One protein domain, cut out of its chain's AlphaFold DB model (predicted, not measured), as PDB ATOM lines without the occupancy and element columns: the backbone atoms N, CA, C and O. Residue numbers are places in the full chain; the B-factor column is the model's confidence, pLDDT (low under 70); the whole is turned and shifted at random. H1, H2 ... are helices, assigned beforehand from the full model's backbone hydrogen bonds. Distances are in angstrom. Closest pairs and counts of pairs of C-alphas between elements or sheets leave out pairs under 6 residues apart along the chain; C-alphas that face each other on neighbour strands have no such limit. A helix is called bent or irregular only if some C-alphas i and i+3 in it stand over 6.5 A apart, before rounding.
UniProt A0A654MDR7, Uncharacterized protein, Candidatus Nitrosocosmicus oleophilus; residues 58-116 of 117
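What this domain is: This is residues 58 to 116 of the 117 residues of an uncharacterized protein of Candidatus Nitrosocosmicus oleophilus (UniProt A0A654MDR7). Two helices, H1 and H2, lie side by side as a helical hairpin, and a third and longer helix, H3, crosses one side of that pair steeply, touching H1 and coming close to H2. The printed part has 59 residues, with three named helices in the order H1, H2, H3 and no named strand, and its class is all helix. The whole is compact, with a radius of gyration of the C-alphas of 11.0 A, yet its outline is elongated, spanning 35 by 19 by 18 A.

Where its parts are: Find C-alpha 58 at (172.727, -1.412, 175.733); from there H1 runs through residues 58 to 71, 20.0 A from first to last C-alpha. A short link of 6 residues, 72 to 77, then leads to H2, residues 78 to 91, also 20.0 A long. It begins with C-alpha 78 at (187.624, -5.224, 171.391). After a tight link of 5 residues, 92 to 96, comes H3, residues 97 to 114, the longest helix with 18 residues and 25.6 A. Look for its end at C-alpha 114, (167.238, -3.254, 161.351). None of the three helices is bent or irregular.

How they stand to each other: Begin with H1 and H2, which form a helical hairpin. They touch, and the closest C-alphas, those of Ala 64 and Asn 79, are 5.0 A apart. Their lines stand at a shallow tilt of 7 degrees, and they run opposite ways. Next compare residues 61 to 66 of H1 with residues 104 to 111 of H3: with these parts alone the two helices touch. Their closest C-alphas are those of Ser 62 and Thr 107, 5.9 A apart. The lines of H1 and H3 are only just about perpendicular, at 71 degrees. H2 and H3 are close but not clearly touching, with the closest C-alphas, those of Ile 84 and Glu 100, 7.3 A apart. They stand at a steep tilt of 65 degrees and run opposite ways. Along the backbones of H1, H2 and H3, every O i to N i+4 pair is within hydrogen-bond range.

The domain as a whole: The two C-alphas farthest apart are those of Gly 92 and Leu 116, at 35.5 A, while the first and last printed C-alphas, 58 and 116, are 20.7 A apart. The printed part has no cut, and neither link between helices is long. In the B-factor column you will find a mean pLDDT of 79.4 for the printed part. The values fall under 70 at residues 74 to 75, in the link from H1 to H2, and at residues 112 to 116, of which 112 to 114 belong to H3.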
ATOM      1  N   LEU A  58     173.343  -0.681 176.842       72.94
ATOM      2  CA  LEU A  58     172.727  -1.412 175.733       72.94
ATOM      3  C   LEU A  58     172.960  -0.745 174.361       72.94
ATOM      4  O   LEU A  58     173.169  -1.432 173.363       72.94
ATOM      5  N   ALA A  59     172.938   0.589 174.305       76.81
ATOM      6  CA  ALA A  59     173.237   1.343 173.090       76.81
ATOM      7  C   ALA A  59     174.716   1.177 172.710       76.81
ATOM      8  O   ALA A  59     175.016   0.874 171.554       76.81
ATOM      9  N   ASN A  60     175.615   1.252 173.696       81.38
ATOM     10  CA  ASN A  60     177.045   1.001 173.504       81.38
ATOM     11  C   ASN A  60     177.323  -0.431 173.011       81.38
ATOM     12  O   ASN A  60     178.138  -0.612 172.111       81.38
ATOM     13  N   LEU A  61     176.609  -1.435 173.534       82.31
ATOM     14  CA  LEU A  61     176.694  -2.828 173.068       82.31
ATOM     15  C   LEU A  61     176.222  -2.980 171.616       82.31
ATOM     16  O   LEU A  61     176.874  -3.646 170.814       82.31
ATOM     17  N   SER A  62     175.114  -2.327 171.253       80.56
ATOM     18  CA  SER A  62     174.605  -2.352 169.876       80.56
ATOM     19  C   SER A  62     175.535  -1.677 168.877       80.56
ATOM     20  O   SER A  62     175.721  -2.192 167.775       80.56
ATOM     21  N   GLN A  63     176.160  -0.571 169.277       84.25
ATOM     22  CA  GLN A  63     177.140   0.123 168.462       84.25
ATOM     23  C   GLN A  63     178.409  -0.716 168.291       84.25
ATOM     24  O   GLN A  63     178.879  -0.869 167.169       84.25
ATOM     25  N   ALA A  64     178.918  -1.314 169.370       83.75
ATOM     26  CA  ALA A  64     180.091  -2.176 169.314       83.75
ATOM     27  C   ALA A  64     179.899  -3.357 168.350       83.75
ATOM     28  O   ALA A  64     180.742  -3.588 167.492       83.75
ATOM     29  N   LEU A  65     178.754  -4.049 168.409       81.12
ATOM     30  CA  LEU A  65     178.454  -5.140 167.471       81.12
ATOM     31  C   LEU A  65     178.250  -4.668 166.028       81.12
ATOM     32  O   LEU A  65     178.520  -5.421 165.094       81.12
ATOM     33  N   GLN A  66     177.749  -3.450 165.822       82.56
ATOM     34  CA  GLN A  66     177.629  -2.860 164.489       82.56
ATOM     35  C   GLN A  66     179.020  -2.603 163.889       82.56
ATOM     36  O   GLN A  66     179.259  -2.996 162.748       82.56
ATOM     37  N   GLU A  67     179.922  -1.992 164.660       81.50
ATOM     38  CA  GLU A  67     181.311  -1.719 164.268       81.50
ATOM     39  C   GLU A  67     182.070  -3.028 163.999       81.50
ATOM     40  O   GLU A  67     182.642  -3.204 162.925       81.50
ATOM     41  N   ASP A  68     181.962  -4.000 164.905       78.62
ATOM     42  CA  ASP A  68     182.625  -5.297 164.768       78.62
ATOM     43  C   ASP A  68     182.097  -6.074 163.542       78.62
ATOM     44  O   ASP A  68     182.872  -6.648 162.774       78.62
ATOM     45  N   LYS A  69     180.789  -6.009 163.252       75.81
ATOM     46  CA  LYS A  69     180.201  -6.594 162.031       75.81
ATOM     47  C   LYS A  69     180.718  -5.934 160.749       75.81
ATOM     48  O   LYS A  69     180.875  -6.631 159.742       75.81
ATOM     49  N   GLU A  70     180.944  -4.622 160.754       78.94
ATOM     50  CA  GLU A  70     181.510  -3.883 159.615       78.94
ATOM     51  C   GLU A  70     182.989  -4.222 159.391       78.94
ATOM     52  O   GLU A  70     183.410  -4.391 158.243       78.94
ATOM     53  N   ASP A  71     183.739  -4.422 160.476       77.69
ATOM     54  CA  ASP A  71     185.145  -4.836 160.455       77.69
ATOM     55  C   ASP A  71     185.335  -6.346 160.194       77.69
ATOM     56  O   ASP A  71     186.446  -6.812 159.925       77.69
ATOM     57  N   GLY A  72     184.241  -7.115 160.178       74.62
ATOM     58  CA  GLY A  72     184.229  -8.552 159.902       74.62
ATOM     59  C   GLY A  72     184.520  -9.429 161.122       74.62
ATOM     60  O   GLY A  72     184.762 -10.628 160.960       74.62
ATOM     61  N   ASP A  73     184.477  -8.851 162.318       73.25
ATOM     62  CA  ASP A  73     184.636  -9.534 163.593       73.25
ATOM     63  C   ASP A  73     183.261  -9.988 164.108       73.25
ATOM     64  O   ASP A  73     182.449  -9.224 164.623       73.25
ATOM     65  N   GLN A  74     182.940 -11.262 163.879       66.38
ATOM     66  CA  GLN A  74     181.589 -11.805 164.094       66.38
ATOM     67  C   GLN A  74     181.267 -12.123 165.555       66.38
ATOM     68  O   GLN A  74     180.191 -12.634 165.834       66.38
ATOM     69  N   ASN A  75     182.207 -11.887 166.464       65.94
ATOM     70  CA  ASN A  75     182.157 -12.442 167.810       65.94
ATOM     71  C   ASN A  75     182.318 -11.387 168.905       65.94
ATOM     72  O   ASN A  75     182.713 -11.744 170.011       65.94
ATOM     73  N   GLY A  76     182.033 -10.121 168.591       72.06
ATOM     74  CA  GLY A  76     182.159  -9.031 169.548       72.06
ATOM     75  C   GLY A  76     183.615  -8.847 169.984       72.06
ATOM     76  O   GLY A  76     184.030  -9.316 171.040       72.06
ATOM     77  N   GLY A  77     184.393  -8.151 169.163       81.62
ATOM     78  CA  GLY A  77     185.820  -7.914 169.344       81.62
ATOM     79  C   GLY A  77     186.162  -6.990 170.521       81.62
ATOM     80  O   GLY A  77     185.628  -7.065 171.630       81.62
ATOM     81  N   GLU A  78     187.138  -6.108 170.320       83.31
ATOM     82  CA  GLU A  78     187.624  -5.224 171.391       83.31
ATOM     83  C   GLU A  78     186.547  -4.222 171.850       83.31
ATOM     84  O   GLU A  78     186.440  -3.918 173.043       83.31
ATOM     85  N   ASN A  79     185.706  -3.754 170.923       83.00
ATOM     86  CA  ASN A  79     184.641  -2.797 171.212       83.00
ATOM     87  C   ASN A  79     183.532  -3.423 172.060       83.00
ATOM     88  O   ASN A  79     183.052  -2.795 173.007       83.00
ATOM     89  N   TRP A  80     183.164  -4.670 171.767       86.62
ATOM     90  CA  TRP A  80     182.183  -5.418 172.548       86.62
ATOM     91  C   TRP A  80     182.661  -5.665 173.975       86.62
ATOM     92  O   TRP A  80     181.960  -5.322 174.924       86.62
ATOM     93  N   ASN A  81     183.900  -6.139 174.138       86.31
ATOM     94  CA  ASN A  81     184.508  -6.319 175.458       86.31
ATOM     95  C   ASN A  81     184.488  -5.019 176.271       86.31
ATOM     96  O   ASN A  81     184.198  -5.012 177.468       86.31
ATOM     97  N   LYS A  82     184.776  -3.882 175.632       86.69
ATOM     98  CA  LYS A  82     184.712  -2.573 176.287       86.69
ATOM     99  C   LYS A  82     183.282  -2.198 176.695       86.69
ATOM    100  O   LYS A  82     183.089  -1.632 177.769       86.69
ATOM    101  N   ALA A  83     182.292  -2.513 175.866       86.06
ATOM    102  CA  ALA A  83     180.887  -2.270 176.170       86.06
ATOM    103  C   ALA A  83     180.374  -3.162 177.318       86.06
ATOM    104  O   ALA A  83     179.647  -2.666 178.177       86.06
ATOM    105  N   ILE A  84     180.809  -4.426 177.388       87.00
ATOM    106  CA  ILE A  84     180.511  -5.331 178.508       87.00
ATOM    107  C   ILE A  84     181.130  -4.810 179.806       87.00
ATOM    108  O   ILE A  84     180.411  -4.667 180.785       87.00
ATOM    109  N   ASN A  85     182.406  -4.408 179.810       86.81
ATOM    110  CA  ASN A  85     183.038  -3.827 181.007       86.81
ATOM    111  C   ASN A  85     182.293  -2.580 181.522       86.81
ATOM    112  O   ASN A  85     182.087  -2.422 182.722       86.81
ATOM    113  N   ASN A  86     181.835  -1.706 180.621       85.44
ATOM    114  CA  ASN A  86     181.024  -0.553 181.017       85.44
ATOM    115  C   ASN A  86     179.675  -0.977 181.625       85.44
ATOM    116  O   ASN A  86     179.194  -0.332 182.555       85.44
ATOM    117  N   LEU A  87     179.064  -2.053 181.111       84.56
ATOM    118  CA  LEU A  87     177.843  -2.623 181.679       84.56
ATOM    119  C   LEU A  87     178.099  -3.218 183.070       84.56
ATOM    120  O   LEU A  87     177.269  -3.031 183.954       84.56
ATOM    121  N   GLU A  88     179.228  -3.899 183.283       87.50
ATOM    122  CA  GLU A  88     179.628  -4.408 184.602       87.50
ATOM    123  C   GLU A  88     179.761  -3.280 185.627       87.50
ATOM    124  O   GLU A  88     179.218  -3.369 186.731       87.50
ATOM    125  N   ASP A  89     180.436  -2.193 185.241       85.62
ATOM    126  CA  ASP A  89     180.614  -1.004 186.077       85.62
ATOM    127  C   ASP A  89     179.271  -0.335 186.412       85.62
ATOM    128  O   ASP A  89     179.054   0.096 187.548       85.62
ATOM    129  N   GLU A  90     178.347  -0.270 185.448       83.25
ATOM    130  CA  GLU A  90     177.014   0.312 185.641       83.25
ATOM    131  C   GLU A  90     176.111  -0.573 186.515       83.25
ATOM    132  O   GLU A  90     175.388  -0.081 187.385       83.25
ATOM    133  N   MET A  91     176.175  -1.889 186.319       80.94
ATOM    134  CA  MET A  91     175.398  -2.875 187.070       80.94
ATOM    135  C   MET A  91     175.953  -3.084 188.486       80.94
ATOM    136  O   MET A  91     175.211  -3.455 189.399       80.94
ATOM    137  N   GLY A  92     177.245  -2.817 188.698       84.56
ATOM    138  CA  GLY A  92     177.936  -3.013 189.972       84.56
ATOM    139  C   GLY A  92     178.154  -4.488 190.329       84.56
ATOM    140  O   GLY A  92     178.417  -4.810 191.492       84.56
ATOM    141  N   PHE A  93     178.017  -5.384 189.352       82.38
ATOM    142  CA  PHE A  93     178.296  -6.811 189.466       82.38
ATOM    143  C   PHE A  93     178.854  -7.339 188.137       82.38
ATOM    144  O   PHE A  93     178.492  -6.809 187.085       82.38
ATOM    145  N   PRO A  94     179.732  -8.358 188.181       83.75
ATOM    146  CA  PRO A  94     180.323  -8.928 186.976       83.75
ATOM    147  C   PRO A  94     179.246  -9.530 186.071       83.75
ATOM    148  O   PRO A  94     178.279 -10.125 186.556       83.75
ATOM    149  N   VAL A  95     179.417  -9.365 184.765       84.88
ATOM    150  CA  VAL A  95     178.550  -9.946 183.746       84.88
ATOM    151  C   VAL A  95     179.091 -11.341 183.461       84.88
ATOM    152  O   VAL A  95     180.206 -11.515 182.982       84.88
ATOM    153  N   ASP A  96     178.307 -12.355 183.814       87.88
ATOM    154  CA  ASP A  96     178.684 -13.743 183.565       87.88
ATOM    155  C   ASP A  96     178.607 -14.073 182.060       87.88
ATOM    156  O   ASP A  96     177.832 -13.462 181.320       87.88
ATOM    157  N   GLU A  97     179.341 -15.100 181.624       85.81
ATOM    158  CA  GLU A  97     179.396 -15.572 180.225       85.81
ATOM    159  C   GLU A  97     177.995 -15.829 179.632       85.81
ATOM    160  O   GLU A  97     177.701 -15.412 178.517       85.81
ATOM    161  N   ASP A  98     177.072 -16.406 180.414       85.81
ATOM    162  CA  ASP A  98     175.682 -16.639 179.987       85.81
ATOM    163  C   ASP A  98     174.926 -15.332 179.673       85.81
ATOM    164  O   ASP A  98     174.031 -15.295 178.823       85.81
ATOM    165  N   VAL A  99     175.238 -14.257 180.403       83.88
ATOM    166  CA  VAL A  99     174.617 -12.941 180.222       83.88
ATOM    167  C   VAL A  99     175.228 -12.245 179.013       83.88
ATOM    168  O   VAL A  99     174.485 -11.666 178.223       83.88
ATOM    169  N   GLU A 100     176.544 -12.338 178.837       86.31
ATOM    170  CA  GLU A 100     177.235 -11.839 177.649       86.31
ATOM    171  C   GLU A 100     176.702 -12.503 176.371       86.31
ATOM    172  O   GLU A 100     176.282 -11.804 175.447       86.31
ATOM    173  N   ASP A 101     176.590 -13.833 176.355       83.69
ATOM    174  CA  ASP A 101     176.034 -14.593 175.231       83.69
ATOM    175  C   ASP A 101     174.582 -14.197 174.931       83.69
ATOM    176  O   ASP A 101     174.179 -14.042 173.770       83.69
ATOM    177  N   ALA A 102     173.769 -14.003 175.974       84.88
ATOM    178  CA  ALA A 102     172.393 -13.550 175.814       84.88
ATOM    179  C   ALA A 102     172.329 -12.135 175.219       84.88
ATOM    180  O   ALA A 102     171.518 -11.884 174.323       84.88
ATOM    181  N   LEU A 103     173.181 -11.220 175.688       86.19
ATOM    182  CA  LEU A 103     173.276  -9.855 175.173       86.19
ATOM    183  C   LEU A 103     173.742  -9.842 173.721       86.19
ATOM    184  O   LEU A 103     173.163  -9.107 172.916       86.19
ATOM    185  N   MET A 104     174.722 -10.673 173.368       83.81
ATOM    186  CA  MET A 104     175.210 -10.794 171.999       83.81
ATOM    187  C   MET A 104     174.090 -11.275 171.078       83.81
ATOM    188  O   MET A 104     173.774 -10.622 170.087       83.81
ATOM    189  N   ASN A 105     173.389 -12.340 171.466       82.62
ATOM    190  CA  ASN A 105     172.293 -12.901 170.680       82.62
ATOM    191  C   ASN A 105     171.131 -11.907 170.500       82.62
ATOM    192  O   ASN A 105     170.636 -11.701 169.391       82.62
ATOM    193  N   ILE A 106     170.713 -11.228 171.574       78.81
ATOM    194  CA  ILE A 106     169.655 -10.209 171.501       78.81
ATOM    195  C   ILE A 106     170.064  -9.078 170.553       78.81
ATOM    196  O   ILE A 106     169.254  -8.628 169.735       78.81
ATOM    197  N   THR A 107     171.313  -8.632 170.643       76.25
ATOM    198  CA  THR A 107     171.811  -7.493 169.876       76.25
ATOM    199  C   THR A 107     172.028  -7.850 168.404       76.25
ATOM    200  O   THR A 107     171.603  -7.094 167.532       76.25
ATOM    201  N   GLU A 108     172.552  -9.037 168.093       75.50
ATOM    202  CA  GLU A 108     172.632  -9.556 166.722       75.50
ATOM    203  C   GLU A 108     171.254  -9.685 166.065       75.50
ATOM    204  O   GLU A 108     171.060  -9.285 164.911       75.50
ATOM    205  N   VAL A 109     170.269 -10.223 166.794       78.31
ATOM    206  CA  VAL A 109     168.887 -10.329 166.307       78.31
ATOM    207  C   VAL A 109     168.306  -8.940 166.042       78.31
ATOM    208  O   VAL A 109     167.619  -8.744 165.035       78.31
ATOM    209  N   HIS A 110     168.580  -7.964 166.906       72.00
ATOM    210  CA  HIS A 110     168.118  -6.590 166.722       72.00
ATOM    211  C   HIS A 110     168.751  -5.937 165.481       72.00
ATOM    212  O   HIS A 110     168.034  -5.400 164.635       72.00
ATOM    213  N   LEU A 111     170.069  -6.067 165.312       72.50
ATOM    214  CA  LEU A 111     170.823  -5.540 164.168       72.50
ATOM    215  C   LEU A 111     170.396  -6.170 162.837       72.50
ATOM    216  O   LEU A 111     170.254  -5.477 161.829       72.50
ATOM    217  N   ASN A 112     170.149  -7.481 162.812       69.38
ATOM    218  CA  ASN A 112     169.671  -8.163 161.608       69.38
ATOM    219  C   ASN A 112     168.248  -7.737 161.220       69.38
ATOM    220  O   ASN A 112     167.944  -7.658 160.032       69.38
ATOM    221  N   ASN A 113     167.384  -7.427 162.189       61.03
ATOM    222  CA  ASN A 113     166.053  -6.892 161.897       61.03
ATOM    223  C   ASN A 113     166.102  -5.447 161.374       61.03
ATOM    224  O   ASN A 113     165.320  -5.109 160.489       61.03
ATOM    225  N   LEU A 114     167.031  -4.616 161.861       60.16
ATOM    226  CA  LEU A 114     167.238  -3.254 161.351       60.16
ATOM    227  C   LEU A 114     167.791  -3.234 159.919       60.16
ATOM    228  O   LEU A 114     167.427  -2.362 159.140       60.16
ATOM    229  N   SER A 115     168.627  -4.207 159.538       56.16
ATOM    230  CA  SER A 115     169.167  -4.288 158.170       56.16
ATOM    231  C   SER A 115     168.147  -4.759 157.120       56.16
ATOM    232  O   SER A 115     168.449  -4.724 155.926       56.16
ATOM    233  N   LEU A 116     166.995  -5.282 157.545       53.69
ATOM    234  CA  LEU A 116     165.927  -5.791 156.676       53.69
ATOM    235  C   LEU A 116     164.826  -4.750 156.402       53.69
ATOM    236  O   LEU A 116     163.858  -5.070 155.708       53.69
TER     237      LEU A 116